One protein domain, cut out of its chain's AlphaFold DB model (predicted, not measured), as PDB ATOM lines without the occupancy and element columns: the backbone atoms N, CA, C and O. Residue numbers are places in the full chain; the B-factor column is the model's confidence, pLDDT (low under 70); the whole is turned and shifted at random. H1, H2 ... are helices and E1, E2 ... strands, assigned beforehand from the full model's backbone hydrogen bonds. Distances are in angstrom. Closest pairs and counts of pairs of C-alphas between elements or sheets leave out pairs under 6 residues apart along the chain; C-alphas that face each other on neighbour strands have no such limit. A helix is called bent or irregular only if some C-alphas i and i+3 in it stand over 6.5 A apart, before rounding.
ATOM      1  N   THR A   7     250.603 214.862 207.091       91.94
ATOM      2  CA  THR A   7     251.730 214.811 206.151       91.94
ATOM      3  C   THR A   7     251.397 213.981 204.914       91.94
ATOM      4  O   THR A   7     251.669 214.418 203.800       91.94
ATOM      5  N   GLU A   8     250.771 212.815 205.091       90.94
ATOM      6  CA  GLU A   8     250.372 211.953 203.968       90.94
ATOM      7  C   GLU A   8     249.314 212.637 203.095       90.94
ATOM      8  O   GLU A   8     249.400 212.584 201.872       90.94
ATOM      9  N   ILE A   9     248.364 213.346 203.715       91.94
ATOM     10  CA  ILE A   9     247.329 214.103 202.998       91.94
ATOM     11  C   ILE A   9     247.947 215.212 202.156       91.94
ATOM     12  O   ILE A   9     247.600 215.343 200.984       91.94
ATOM     13  N   LYS A  10     248.869 215.997 202.730       91.50
ATOM     14  CA  LYS A  10     249.560 217.060 201.990       91.50
ATOM     15  C   LYS A  10     250.269 216.507 200.759       91.50
ATOM     16  O   LYS A  10     250.065 217.019 199.664       91.50
ATOM     17  N   LEU A  11     251.042 215.433 200.941       90.25
ATOM     18  CA  LEU A  11     251.771 214.771 199.860       90.25
ATOM     19  C   LEU A  11     250.827 214.268 198.764       90.25
ATOM     20  O   LEU A  11     251.054 214.542 197.590       90.25
ATOM     21  N   ALA A  12     249.750 213.575 199.140       87.94
ATOM     22  CA  ALA A  12     248.789 213.029 198.184       87.94
ATOM     23  C   ALA A  12     248.028 214.116 197.410       87.94
ATOM     24  O   ALA A  12     247.667 213.910 196.253       87.94
ATOM     25  N   ALA A  13     247.765 215.262 198.041       86.88
ATOM     26  CA  ALA A  13     247.026 216.374 197.450       86.88
ATOM     27  C   ALA A  13     247.918 217.427 196.765       86.88
ATOM     28  O   ALA A  13     247.393 218.417 196.263       86.88
ATOM     29  N   GLY A  14     249.244 217.247 196.754       88.62
ATOM     30  CA  GLY A  14     250.178 218.233 196.197       88.62
ATOM     31  C   GLY A  14     250.209 219.559 196.967       88.62
ATOM     32  O   GLY A  14     250.584 220.586 196.408       88.62
ATOM     33  N   VAL A  15     249.799 219.554 198.239       89.50
ATOM     34  CA  VAL A  15     249.848 220.735 199.108       89.50
ATOM     35  C   VAL A  15     251.301 220.973 199.522       89.50
ATOM     36  O   VAL A  15     251.966 220.014 199.931       89.50
ATOM     37  N   PRO A  16     251.795 222.222 199.481       89.81
ATOM     38  CA  PRO A  16     253.133 222.532 199.962       89.81
ATOM     39  C   PRO A  16     253.360 222.050 201.404       89.81
ATOM     40  O   PRO A  16     252.476 222.086 202.268       89.81
ATOM     41  N   VAL A  17     254.560 221.545 201.681       86.31
ATOM     42  CA  VAL A  17     254.862 220.878 202.959       86.31
ATOM     43  C   VAL A  17     254.778 221.871 204.122       86.31
ATOM     44  O   VAL A  17     254.301 221.526 205.206       86.31
ATOM     45  N   GLU A  18     255.163 223.113 203.868       90.50
ATOM     46  CA  GLU A  18     255.151 224.257 204.773       90.50
ATOM     47  C   GLU A  18     253.754 224.821 205.068       90.50
ATOM     48  O   GLU A  18     253.602 225.562 206.037       90.50
ATOM     49  N   SER A  19     252.726 224.450 204.294       93.94
ATOM     50  CA  SER A  19     251.369 224.982 204.462       93.94
ATOM     51  C   SER A  19     250.817 224.716 205.861       93.94
ATOM     52  O   SER A  19     250.932 223.608 206.396       93.94
ATOM     53  N   LEU A  20     250.187 225.710 206.480       95.38
ATOM     54  CA  LEU A  20     249.699 225.573 207.849       95.38
ATOM     55  C   LEU A  20     248.410 224.747 207.870       95.38
ATOM     56  O   LEU A  20     247.458 225.048 207.160       95.38
ATOM     57  N   PHE A  21     248.355 223.717 208.712       96.19
ATOM     58  CA  PHE A  21     247.111 222.987 208.948       96.19
ATOM     59  C   PHE A  21     246.185 223.809 209.849       96.19
ATOM     60  O   PHE A  21     246.516 224.064 211.008       96.19
ATOM     61  N   LEU A  22     245.026 224.198 209.322       96.88
ATOM     62  CA  LEU A  22     244.050 225.031 210.030       96.88
ATOM     63  C   LEU A  22     243.049 224.199 210.840       96.88
ATOM     64  O   LEU A  22     242.502 224.661 211.842       96.88
ATOM     65  N   GLY A  23     242.808 222.958 210.420       97.06
ATOM     66  CA  GLY A  23     241.868 222.057 211.070       97.06
ATOM     67  C   GLY A  23     241.101 221.194 210.079       97.06
ATOM     68  O   GLY A  23     241.360 221.181 208.878       97.06
ATOM     69  N   TRP A  24     240.136 220.460 210.615       97.69
ATOM     70  CA  TRP A  24     239.209 219.646 209.845       97.69
ATOM     71  C   TRP A  24     237.910 220.404 209.611       97.69
ATOM     72  O   TRP A  24     237.411 221.055 210.529       97.69
ATOM     73  N   LEU A  25     237.341 220.268 208.420       97.75
ATOM     74  CA  LEU A  25     236.042 220.806 208.024       97.75
ATOM     75  C   LEU A  25     235.109 219.663 207.619       97.75
ATOM     76  O   LEU A  25     235.553 218.539 207.384       97.75
ATOM     77  N   ILE A  26     233.818 219.960 207.509       97.00
ATOM     78  CA  ILE A  26     232.838 219.086 206.855       97.00
ATOM     79  C   ILE A  26     232.435 219.774 205.554       97.00
ATOM     80  O   ILE A  26     231.896 220.877 205.604       97.00
ATOM     81  N   HIS A  27     232.723 219.140 204.423       96.25
ATOM     82  CA  HIS A  27     232.447 219.630 203.072       96.25
ATOM     83  C   HIS A  27     231.348 218.787 202.438       96.25
ATOM     84  O   HIS A  27     231.357 217.564 202.563       96.25
ATOM     85  N   ASN A  28     230.407 219.438 201.771       94.44
ATOM     86  CA  ASN A  28     229.381 218.816 200.950       94.44
ATOM     87  C   ASN A  28     229.745 219.064 199.476       94.44
ATOM     88  O   ASN A  28     229.530 220.167 198.969       94.44
ATOM     89  N   PRO A  29     230.290 218.061 198.765       91.06
ATOM     90  CA  PRO A  29     230.796 218.248 197.406       91.06
ATOM     91  C   PRO A  29     229.722 218.612 196.386       91.06
ATOM     92  O   PRO A  29     230.006 219.318 195.419       91.06
ATOM     93  N   MET A  30     228.483 218.154 196.598       88.56
ATOM     94  CA  MET A  30     227.389 218.398 195.656       88.56
ATOM     95  C   MET A  30     227.047 219.885 195.566       88.56
ATOM     96  O   MET A  30     226.806 220.395 194.475       88.56
ATOM     97  N   LYS A  31     227.034 220.587 196.707       90.06
ATOM     98  CA  LYS A  31     226.771 222.035 196.773       90.06
ATOM     99  C   LYS A  31     228.034 222.881 196.873       90.06
ATOM    100  O   LYS A  31     227.947 224.095 196.732       90.06
ATOM    101  N   ASP A  32     229.176 222.226 197.062       91.38
ATOM    102  CA  ASP A  32     230.486 222.837 197.241       91.38
ATOM    103  C   ASP A  32     230.504 223.856 198.388       91.38
ATOM    104  O   ASP A  32     231.029 224.961 198.281       91.38
ATOM    105  N   ASP A  33     229.877 223.470 199.500       95.56
ATOM    106  CA  ASP A  33     229.785 224.262 200.715       95.56
ATOM    107  C   ASP A  33     230.320 223.498 201.934       95.56
ATOM    108  O   ASP A  33     230.555 222.285 201.928       95.56
ATOM    109  N   PHE A  34     230.568 224.245 203.001       97.38
ATOM    110  CA  PHE A  34     231.168 223.766 204.235       97.38
ATOM    111  C   PHE A  34     230.238 224.009 205.408       97.38
ATOM    112  O   PHE A  34     229.543 225.023 205.478       97.38
ATOM    113  N   LEU A  35     230.255 223.102 206.379       97.38
ATOM    114  CA  LEU A  35     229.481 223.275 207.597       97.38
ATOM    115  C   LEU A  35     229.995 224.500 208.365       97.38
ATOM    116  O   LEU A  35     231.126 224.517 208.849       97.38
ATOM    117  N   HIS A  36     229.138 225.500 208.535       96.94
ATOM    118  CA  HIS A  36     229.405 226.711 209.305       96.94
ATOM    119  C   HIS A  36     228.976 226.562 210.769       96.94
ATOM    120  O   HIS A  36     229.708 226.919 211.690       96.94
ATOM    121  N   ALA A  37     227.787 226.003 211.011       95.06
ATOM    122  CA  ALA A  37     227.263 225.822 212.360       95.06
ATOM    123  C   ALA A  37     226.217 224.704 212.438       95.06
ATOM    124  O   ALA A  37     225.587 224.338 211.449       95.06
ATOM    125  N   VAL A  38     226.001 224.199 213.653       92.19
ATOM    126  CA  VAL A  38     224.910 223.276 213.992       92.19
ATOM    127  C   VAL A  38     224.022 223.975 215.013       92.19
ATOM    128  O   VAL A  38     224.539 224.485 216.010       92.19
ATOM    129  N   ARG A  39     222.707 224.007 214.784       83.88
ATOM    130  CA  ARG A  39     221.736 224.621 215.698       83.88
ATOM    131  C   ARG A  39     220.797 223.558 216.254       83.88
ATOM    132  O   ARG A  39     219.759 223.255 215.673       83.88
ATOM    133  N   GLY A  40     221.164 223.022 217.416       73.94
ATOM    134  CA  GLY A  40     220.387 221.979 218.086       73.94
ATOM    135  C   GLY A  40     220.258 220.719 217.228       73.94
ATOM    136  O   GLY A  40     221.192 220.347 216.525       73.94
ATOM    137  N   SER A  41     219.100 220.069 217.300       68.75
ATOM    138  CA  SER A  41     218.767 218.878 216.512       68.75
ATOM    139  C   SER A  41     218.165 219.189 215.136       68.75
ATOM    140  O   SER A  41     217.940 218.267 214.364       68.75
ATOM    141  N   SER A  42     217.860 220.456 214.835       62.12
ATOM    142  CA  SER A  42     216.933 220.822 213.756       62.12
ATOM    143  C   SER A  42     217.563 221.518 212.550       62.12
ATOM    144  O   SER A  42     216.844 221.817 211.597       62.12
ATOM    145  N   GLY A  43     218.876 221.770 212.528       80.44
ATOM    146  CA  GLY A  43     219.483 222.306 211.310       80.44
ATOM    147  C   GLY A  43     220.989 222.530 211.328       80.44
ATOM    148  O   GLY A  43     221.587 222.960 212.318       80.44
ATOM    149  N   THR A  44     221.578 222.299 210.159       92.56
ATOM    150  CA  THR A  44     222.949 222.664 209.799       92.56
ATOM    151  C   THR A  44     222.954 223.926 208.947       92.56
ATOM    152  O   THR A  44     222.171 224.029 208.005       92.56
ATOM    153  N   PHE A  45     223.860 224.849 209.243       94.56
ATOM    154  CA  PHE A  45     224.123 226.033 208.430       94.56
ATOM    155  C   PHE A  45     225.407 225.826 207.645       94.56
ATOM    156  O   PHE A  45     226.396 225.353 208.209       94.56
ATOM    157  N   TRP A  46     225.385 226.213 206.375       96.19
ATOM    158  CA  TRP A  46     226.477 226.008 205.433       96.19
ATOM    159  C   TRP A  46     227.005 227.345 204.914       96.19
ATOM    160  O   TRP A  46     226.304 228.356 204.934       96.19
ATOM    161  N   THR A  47     228.264 227.359 204.495       95.94
ATOM    162  CA  THR A  47     228.953 228.524 203.940       95.94
ATOM    163  C   THR A  47     229.798 228.105 202.744       95.94
ATOM    164  O   THR A  47     230.311 226.993 202.718       95.94
ATOM    165  N   GLN A  48     229.944 228.976 201.749       93.31
ATOM    166  CA  GLN A  48     230.660 228.654 200.505       93.31
ATOM    167  C   GLN A  48     232.187 228.745 200.647       93.31
ATOM    168  O   GLN A  48     232.916 228.288 199.777       93.31
ATOM    169  N   THR A  49     232.677 229.340 201.735       92.81
ATOM    170  CA  THR A  49     234.095 229.658 201.922       92.81
ATOM    171  C   THR A  49     234.675 228.865 203.092       92.81
ATOM    172  O   THR A  49     234.108 228.906 204.190       92.81
ATOM    173  N   PRO A  50     235.798 228.150 202.920       95.00
ATOM    174  CA  PRO A  50     236.423 227.403 204.011       95.00
ATOM    175  C   PRO A  50     236.886 228.304 205.172       95.00
ATOM    176  O   PRO A  50     236.921 227.849 206.311       95.00
ATOM    177  N   GLU A  51     237.164 229.586 204.929       94.50
ATOM    178  CA  GLU A  51     237.610 230.578 205.921       94.50
ATOM    179  C   GLU A  51     236.586 230.778 207.043       94.50
ATOM    180  O   GLU A  51     236.934 230.935 208.214       94.50
ATOM    181  N   THR A  52     235.303 230.761 206.690       95.50
ATOM    182  CA  THR A  52     234.183 230.949 207.618       95.50
ATOM    183  C   THR A  52     233.634 229.620 208.127       95.50
ATOM    184  O   THR A  52     232.718 229.611 208.950       95.50
ATOM    185  N   ALA A  53     234.152 228.485 207.657       97.56
ATOM    186  CA  ALA A  53     233.671 227.172 208.049       97.56
ATOM    187  C   ALA A  53     234.017 226.839 209.508       97.56
ATOM    188  O   ALA A  53     234.960 227.357 210.119       97.56
ATOM    189  N   LYS A  54     233.257 225.910 210.086       97.06
ATOM    190  CA  LYS A  54     233.541 225.387 211.417       97.06
ATOM    191  C   LYS A  54     234.775 224.496 211.382       97.06
ATOM    192  O   LYS A  54     234.731 223.384 210.863       97.06
ATOM    193  N   HIS A  55     235.834 224.956 212.037       97.19
ATOM    194  CA  HIS A  55     237.070 224.203 212.186       97.19
ATOM    195  C   HIS A  55     237.022 223.272 213.401       97.19
ATOM    196  O   HIS A  55     236.706 223.675 214.525       97.19
ATOM    197  N   PHE A  56     237.384 222.014 213.180       97.56
ATOM    198  CA  PHE A  56     237.566 221.010 214.220       97.56
ATOM    199  C   PHE A  56     239.051 220.711 214.395       97.56
ATOM    200  O   PHE A  56     239.774 220.491 213.426       97.56
ATOM    201  N   LYS A  57     239.518 220.643 215.644       95.75
ATOM    202  CA  LYS A  57     240.933 220.350 215.928       95.75
ATOM    203  C   LYS A  57     241.307 218.902 215.608       95.75
ATOM    204  O   LYS A  57     242.450 218.630 215.267       95.75
ATOM    205  N   LEU A  58     240.356 217.975 215.747       95.62
ATOM    206  CA  LEU A  58     240.576 216.535 215.584       95.62
ATOM    207  C   LEU A  58     239.600 215.945 214.564       95.62
ATOM    208  O   LEU A  58     238.413 216.282 214.588       95.62
ATOM    209  N   TYR A  59     240.062 214.994 213.753       95.44
ATOM    210  CA  TYR A  59     239.260 214.333 212.723       95.44
ATOM    211  C   TYR A  59     238.047 213.649 213.345       95.44
ATOM    212  O   TYR A  59     236.910 213.833 212.912       95.44
ATOM    213  N   ARG A  60     238.258 212.942 214.464       95.00
ATOM    214  CA  ARG A  60     237.174 212.277 215.200       95.00
ATOM    215  C   ARG A  60     236.076 213.229 215.685       95.00
ATOM    216  O   ARG A  60     234.953 212.782 215.896       95.00
ATOM    217  N   GLN A  61     236.378 214.511 215.917       96.25
ATOM    218  CA  GLN A  61     235.362 215.492 216.319       96.25
ATOM    219  C   GLN A  61     234.462 215.848 215.136       96.25
ATOM    220  O   GLN A  61     233.244 215.830 215.292       96.25
ATOM    221  N   ALA A  62     235.054 216.093 213.966       96.31
ATOM    222  CA  ALA A  62     234.307 216.341 212.738       96.31
ATOM    223  C   ALA A  62     233.444 215.124 212.364       96.31
ATOM    224  O   ALA A  62     232.248 215.272 212.141       96.31
ATOM    225  N   VAL A  63     233.997 213.906 212.421       95.19
ATOM    226  CA  VAL A  63     233.236 212.672 212.137       95.19
ATOM    227  C   VAL A  63     232.039 212.502 213.073       95.19
ATOM    228  O   VAL A  63     230.952 212.159 212.618       95.19
ATOM    229  N   ARG A  64     232.199 212.769 214.376       95.00
ATOM    230  CA  ARG A  64     231.072 212.693 215.323       95.00
ATOM    231  C   ARG A  64     229.954 213.661 214.958       95.00
ATOM    232  O   ARG A  64     228.794 213.287 215.062       95.00
ATOM    233  N   VAL A  65     230.290 214.882 214.540       94.88
ATOM    234  CA  VAL A  65     229.285 215.863 214.105       94.88
ATOM    235  C   VAL A  65     228.632 215.432 212.795       94.88
ATOM    236  O   VAL A  65     227.412 215.481 212.702       94.88
ATOM    237  N   LEU A  66     229.415 214.949 211.827       94.25
ATOM    238  CA  LEU A  66     228.912 214.406 210.564       94.25
ATOM    239  C   LEU A  66     227.868 213.301 210.805       94.25
ATOM    240  O   LEU A  66     226.804 213.311 210.195       94.25
ATOM    241  N   GLN A  67     228.156 212.378 211.724       93.62
ATOM    242  CA  GLN A  67     227.265 211.271 212.079       93.62
ATOM    243  C   GLN A  67     226.049 211.734 212.885       93.62
ATOM    244  O   GLN A  67     224.929 211.353 212.570       93.62
ATOM    245  N   ALA A  68     226.248 212.585 213.896       93.25
ATOM    246  CA  ALA A  68     225.167 213.088 214.748       93.25
ATOM    247  C   ALA A  68     224.169 213.993 214.006       93.25
ATOM    248  O   ALA A  68     223.114 214.307 214.546       93.25
ATOM    249  N   GLN A  69     224.528 214.474 212.815       93.38
ATOM    250  CA  GLN A  69     223.664 215.261 211.935       93.38
ATOM    251  C   GLN A  69     223.215 214.466 210.700       93.38
ATOM    252  O   GLN A  69     222.646 215.058 209.788       93.38
ATOM    253  N   GLU A  70     223.498 213.157 210.658       92.69
ATOM    254  CA  GLU A  70     223.108 212.248 209.571       92.69
ATOM    255  C   GLU A  70     223.562 212.737 208.182       92.69
ATOM    256  O   GLU A  70     222.851 212.616 207.197       92.69
ATOM    257  N   LEU A  71     224.771 213.306 208.098       92.06
ATOM    258  CA  LEU A  71     225.304 213.928 206.876       92.06
ATOM    259  C   LEU A  71     226.213 213.006 206.054       92.06
ATOM    260  O   LEU A  71     226.840 213.455 205.099       92.06
ATOM    261  N   SER A  72     226.376 211.749 206.468       91.19
ATOM    262  CA  SER A  72     227.407 210.852 205.915       91.19
ATOM    263  C   SER A  72     227.135 210.407 204.472       91.19
ATOM    264  O   SER A  72     228.024 209.858 203.830       91.19
ATOM    265  N   ASP A  73     225.921 210.625 203.976       90.06
ATOM    266  CA  ASP A  73     225.480 210.351 202.608       90.06
ATOM    267  C   ASP A  73     225.871 211.458 201.614       90.06
ATOM    268  O   ASP A  73     226.039 211.185 200.428       90.06
ATOM    269  N   ARG A  74     226.032 212.698 202.093       90.12
ATOM    270  CA  ARG A  74     226.225 213.886 201.241       90.12
ATOM    271  C   ARG A  74     227.438 214.745 201.578       90.12
ATOM    272  O   ARG A  74     227.789 215.632 200.806       90.12
ATOM    273  N   ALA A  75     228.059 214.530 202.732       94.00
ATOM    274  CA  ALA A  75     229.195 215.313 203.183       94.00
ATOM    275  C   ALA A  75     230.324 214.424 203.705       94.00
ATOM    276  O   ALA A  75     230.121 213.292 204.147       94.00
ATOM    277  N   LEU A  76     231.533 214.968 203.680       94.69
ATOM    278  CA  LEU A  76     232.748 214.287 204.096       94.69
ATOM    279  C   LEU A  76     233.652 215.217 204.901       94.69
ATOM    280  O   LEU A  76     233.545 216.441 204.844       94.69
ATOM    281  N   VAL A  77     234.549 214.620 205.681       95.62
ATOM    282  CA  VAL A  77     235.520 215.376 206.475       95.62
ATOM    283  C   VAL A  77     236.770 215.640 205.640       95.62
ATOM    284  O   VAL A  77     237.365 214.705 205.103       95.62
ATOM    285  N   VAL A  78     237.186 216.903 205.567       96.06
ATOM    286  CA  VAL A  78     238.351 217.368 204.797       96.06
ATOM    287  C   VAL A  78     239.328 218.111 205.702       96.06
ATOM    288  O   VAL A  78     238.925 218.704 206.699       96.06
ATOM    289  N   ALA A  79     240.614 218.071 205.377       96.25
ATOM    290  CA  ALA A  79     241.641 218.891 206.008       96.25
ATOM    291  C   ALA A  79     241.734 220.244 205.295       96.25
ATOM    292  O   ALA A  79     241.709 220.279 204.067       96.25
ATOM    293  N   ALA A  80     241.866 221.330 206.055       97.06
ATOM    294  CA  ALA A  80     242.083 222.678 205.541       97.06
ATOM    295  C   ALA A  80     243.535 223.117 205.756       97.06
ATOM    296  O   ALA A  80     244.088 222.970 206.855       97.06
ATOM    297  N   PHE A  81     244.135 223.673 204.707       96.38
ATOM    298  CA  PHE A  81     245.516 224.127 204.679       96.38
ATOM    299  C   PHE A  81     245.600 225.563 204.193       96.38
ATOM    300  O   PHE A  81     245.118 225.872 203.109       96.38
ATOM    301  N   ASP A  82     246.253 226.419 204.966       95.56
ATOM    302  CA  ASP A  82     246.636 227.748 204.507       95.56
ATOM    303  C   ASP A  82     247.887 227.641 203.631       95.56
ATOM    304  O   ASP A  82     248.939 227.174 204.089       95.56
ATOM    305  N   ILE A  83     247.763 228.055 202.370       92.56
ATOM    306  CA  ILE A  83     248.871 228.111 201.409       92.56
ATOM    307  C   ILE A  83     249.349 229.552 201.148       92.56
ATOM    308  O   ILE A  83     250.092 229.800 200.203       92.56
ATOM    309  N   GLY A  84     248.923 230.511 201.974       90.38
ATOM    310  CA  GLY A  84     249.273 231.929 201.914       90.38
ATOM    311  C   GLY A  84     248.276 232.769 201.116       90.38
ATOM    312  O   GLY A  84     247.790 233.780 201.614       90.38
ATOM    313  N   SER A  85     247.954 232.372 199.881       87.25
ATOM    314  CA  SER A  85     247.001 233.106 199.029       87.25
ATOM    315  C   SER A  85     245.544 232.676 199.213       87.25
ATOM    316  O   SER A  85     244.638 233.438 198.885       87.25
ATOM    317  N   GLN A  86     245.318 231.451 199.689       91.62
ATOM    318  CA  GLN A  86     243.999 230.833 199.834       91.62
ATOM    319  C   GLN A  86     244.053 229.650 200.807       91.62
ATOM    320  O   GLN A  86     245.132 229.160 201.152       91.62
ATOM    321  N   ILE A  87     242.881 229.138 201.181       94.25
ATOM    322  CA  ILE A  87     242.762 227.847 201.854       94.25
ATOM    323  C   ILE A  87     242.555 226.743 200.813       94.25
ATOM    324  O   ILE A  87     241.634 226.792 199.997       94.25
ATOM    325  N   LEU A  88     243.397 225.715 200.863       92.88
ATOM    326  CA  LEU A  88     243.238 224.484 200.094       92.88
ATOM    327  C   LEU A  88     242.617 223.406 200.989       92.88
ATOM    328  O   LEU A  88     243.065 223.189 202.117       92.88
ATOM    329  N   VAL A  89     241.588 222.721 200.487       93.81
ATOM    330  CA  VAL A  89     240.934 221.608 201.189       93.81
ATOM    331  C   VAL A  89     241.260 220.264 200.543       93.81
ATOM    332  O   VAL A  89     241.185 220.118 199.327       93.81
ATOM    333  N   ALA A  90     241.612 219.264 201.352       92.25
ATOM    334  CA  ALA A  90     241.948 217.925 200.867       92.25
ATOM    335  C   ALA A  90     241.289 216.832 201.715       92.25
ATOM    336  O   ALA A  90     241.330 216.866 202.947       92.25
ATOM    337  N   ALA A  91     240.697 215.828 201.066       87.19
ATOM    338  CA  ALA A  91     240.136 214.677 201.768       87.19
ATOM    339  C   ALA A  91     241.226 213.644 202.081       87.19
ATOM    340  O   ALA A  91     242.050 213.355 201.215       87.19
ATOM    341  N   PRO A  92     241.173 212.999 203.259       78.88
ATOM    342  CA  PRO A  92     242.119 211.950 203.616       78.88
ATOM    343  C   PRO A  92     242.052 210.714 202.712       78.88
ATOM    344  O   PRO A  92     243.092 210.152 202.398       78.88
ATOM    345  N   ASN A  93     240.853 210.310 202.269       69.12
ATOM    346  CA  ASN A  93     240.647 209.042 201.546       69.12
ATOM    347  C   ASN A  93     239.781 209.170 200.272       69.12
ATOM    348  O   ASN A  93     239.439 208.156 199.673       69.12
ATOM    349  N   HIS A  94     239.375 210.383 199.873       60.00
ATOM    350  CA  HIS A  94     238.277 210.569 198.908       60.00
ATOM    351  C   HIS A  94     238.584 211.607 197.823       60.00
ATOM    352  O   HIS A  94     237.759 212.467 197.526       60.00
ATOM    353  N   GLN A  95     239.759 211.531 197.192       57.44
ATOM    354  CA  GLN A  95     240.089 212.427 196.072       57.44
ATOM    355  C   GLN A  95     239.057 212.342 194.930       57.44
ATOM    356  O   GLN A  95     238.713 213.356 194.331       57.44
ATOM    357  N   GLN A  96     238.478 211.161 194.691       53.94
ATOM    358  CA  GLN A  96     237.466 210.954 193.649       53.94
ATOM    359  C   GLN A  96     236.128 211.659 193.926       53.94
ATOM    360  O   GLN A  96     235.449 212.044 192.982       53.94
ATOM    361  N   GLN A  97     235.755 211.893 195.190       57.47
ATOM    362  CA  GLN A  97     234.520 212.622 195.531       57.47
ATOM    363  C   GLN A  97     234.647 214.136 195.314       57.47
ATOM    364  O   GLN A  97     233.651 214.847 195.307       57.47
ATOM    365  N   PHE A  98     235.858 214.651 195.092       56.59
ATOM    366  CA  PHE A  98     236.011 216.001 194.556       56.59
ATOM    367  C   PHE A  98     235.813 216.052 193.038       56.59
ATOM    368  O   PHE A  98     235.566 217.132 192.514       56.59
ATOM    369  N   LEU A  99     235.874 214.924 192.326       57.06
ATOM    370  CA  LEU A  99     235.658 214.875 190.877       57.06
ATOM    371  C   LEU A  99     234.180 214.716 190.497       57.06
ATOM    372  O   LEU A  99     233.848 214.851 189.323       57.06
ATOM    373  N   THR A 100     233.289 214.431 191.453       62.50
ATOM    374  CA  THR A 100     231.848 214.403 191.180       62.50
ATOM    375  C   THR A 100     231.354 215.778 190.749       62.50
ATOM    376  O   THR A 100     231.808 216.803 191.270       62.50
ATOM    377  N   GLU A 101     230.422 215.785 189.795       62.28
ATOM    378  CA  GLU A 101     229.758 216.995 189.321       62.28
ATOM    379  C   GLU A 101     229.134 217.745 190.502       62.28
ATOM    380  O   GLU A 101     228.538 217.151 191.403       62.28
ATOM    381  N   SER A 102     229.341 219.058 190.521       68.56
ATOM    382  CA  SER A 102     228.790 219.944 191.537       68.56
ATOM    383  C   SER A 102     227.755 220.845 190.894       68.56
ATOM    384  O   SER A 102     227.969 221.342 189.788       68.56
ATOM    385  N   ASP A 103     226.684 221.118 191.631       75.38
ATOM    386  CA  ASP A 103     225.675 222.098 191.236       75.38
ATOM    387  C   ASP A 103     226.177 223.543 191.417       75.38
ATOM    388  O   ASP A 103     225.468 224.489 191.069       75.38
ATOM    389  N   ASN A 104     227.370 223.744 191.998       70.50
ATOM    390  CA  ASN A 104     227.958 225.066 192.168       70.50
ATOM    391  C   ASN A 104     228.478 225.599 190.815       70.50
ATOM    392  O   ASN A 104     229.491 225.097 190.313       70.50
ATOM    393  N   PRO A 105     227.869 226.661 190.244       66.25
ATOM    394  CA  PRO A 105     228.284 227.198 188.947       66.25
ATOM    395  C   PRO A 105     229.694 227.806 188.967       66.25
ATOM    396  O   PRO A 105     230.302 227.981 187.914       66.25
ATOM    397  N   PHE A 106     230.236 228.117 190.148       67.62
ATOM    398  CA  PHE A 106     231.556 228.730 190.294       67.62
ATOM    399  C   PHE A 106     232.701 227.711 190.351       67.62
ATOM    400  O   PHE A 106     233.856 228.083 190.155       67.62
ATOM    401  N   ARG A 107     232.401 226.423 190.556       66.00
ATOM    402  CA  ARG A 107     233.417 225.373 190.733       66.00
ATOM    403  C   ARG A 107     234.223 225.081 189.464       66.00
ATOM    404  O   ARG A 107     235.363 224.645 189.542       66.00
ATOM    405  N   ASN A 108     233.641 225.364 188.299       57.34
ATOM    406  CA  ASN A 108     234.205 225.076 186.978       57.34
ATOM    407  C   ASN A 108     234.381 226.342 186.119       57.34
ATOM    408  O   ASN A 108     234.325 226.275 184.890       57.34
ATOM    409  N   LEU A 109     234.616 227.502 186.740       52.72
ATOM    410  CA  LEU A 109     234.801 228.773 186.025       52.72
ATOM    411  C   LEU A 109     235.915 228.722 184.964       52.72
ATOM    412  O   LEU A 109     235.766 229.326 183.906       52.72
ATOM    413  N   ALA A 110     236.977 227.940 185.189       53.28
ATOM    414  CA  ALA A 110     238.033 227.731 184.194       53.28
ATOM    415  C   ALA A 110     237.507 227.098 182.888       53.28
ATOM    416  O   ALA A 110     237.891 227.527 181.810       53.28
ATOM    417  N   SER A 111     236.554 226.161 182.965       52.38
ATOM    418  CA  SER A 111     235.939 225.537 181.777       52.38
ATOM    419  C   SER A 111     234.922 226.434 181.055       52.38
ATOM    420  O   SER A 111     234.535 226.163 179.919       52.38
ATOM    421  N   LEU A 112     234.465 227.500 181.720       48.78
ATOM    422  CA  LEU A 112     233.479 228.454 181.205       48.78
ATOM    423  C   LEU A 112     234.138 229.613 180.441       48.78
ATOM    424  O   LEU A 112     233.482 230.243 179.618       48.78
ATOM    425  N   LEU A 113     235.426 229.865 180.698       52.03
ATOM    426  CA  LEU A 113     236.243 230.886 180.031       52.03
ATOM    427  C   LEU A 113     236.949 230.372 178.762       52.03
ATOM    428  O   LEU A 113     237.536 231.170 178.038       52.03
ATOM    429  N   GLU A 114     236.877 229.068 178.476       52.00
ATOM    430  CA  GLU A 114     237.422 228.441 177.258       52.00
ATOM    431  C   GLU A 114     236.385 228.295 176.119       52.00
ATOM    432  O   GLU A 114     236.603 227.526 175.182       52.00
TER     433      GLU A 114
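What this domain is: This is residues 7 to 114 of the 115 residues of an uncharacterized protein of Vibrio sp. V29_P1S30P107 (UniProt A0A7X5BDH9). A strongly twisted wall of five antiparallel strands, with the long, bent E1 in its middle, has H2 and H1 over one face, making two layers, sheet and helices. Beyond this body, residues 108 to 114 stick out as a tail holding H4. The 108 printed residues have four named helices and five named strands, in the order H1 E1 E2 E3 H2 E4 E5 H3 H4; the sheet's order is E3 E2 E1 E4 E5. The class is mixed, and the whole is compact, with a radius of gyration of the C-alphas of 13.9 A and spans of 43 by 32 by 23 A.

How they stand to each other: Inner strand E1, residues 20 to 28, bends by 61 degrees at residue 23. It is antiparallel to E4, residues 76 to 82, at 147 degrees, with N 25 and O 78 2.8 A apart, within hydrogen-bond range. E1, E2, residues 33 to 39, and E3, residues 43 to 47, form a meander, each strand the antiparallel neighbour of the one before; N 35 and O 26 are 2.9 A apart, N 36 and O 45 2.8 A. E4 and E5, residues 87 to 90, form a hairpin, with N 81 and O 88 2.8 A apart. H2, residues 59 to 68, is on the sheet at a height of 8.4 A and runs along the strands, at 19 degrees to E1 on the local plane; the closest C-alphas of H2 and E1, Tyr 59 and Trp 24, are 6.0 A apart. H1, residues 7 to 13, is on the sheet at a height of 9.6 A and runs across the strands, at 83 degrees to E4 on the local plane. H3, residues 95 to 98, only grazes the sheet with residues 97 to 98; H4, residues 109 to 112, is not on it. Every O i to N i+4 pair is within hydrogen-bond range in H1 and H2; H3 and H4 are too short for such a pair.

Where its parts are: E1 is 22.5 A long, E4 19.3 A, E2 17.0 A and H2 14.3 A. H1 begins at C-alpha 7 (251.730, 214.811, 206.151), and H4 ends at C-alpha 112 (233.479, 228.454, 181.205).

The domain as a whole: The C-alphas farthest apart, of Gly 40 and Glu 114, are 44.7 A apart. The printed part has no cut; the link from E3 to H2 is long. The pLDDT is under 70 at residues 41 to 42, 93 to 102 and 105 to 114.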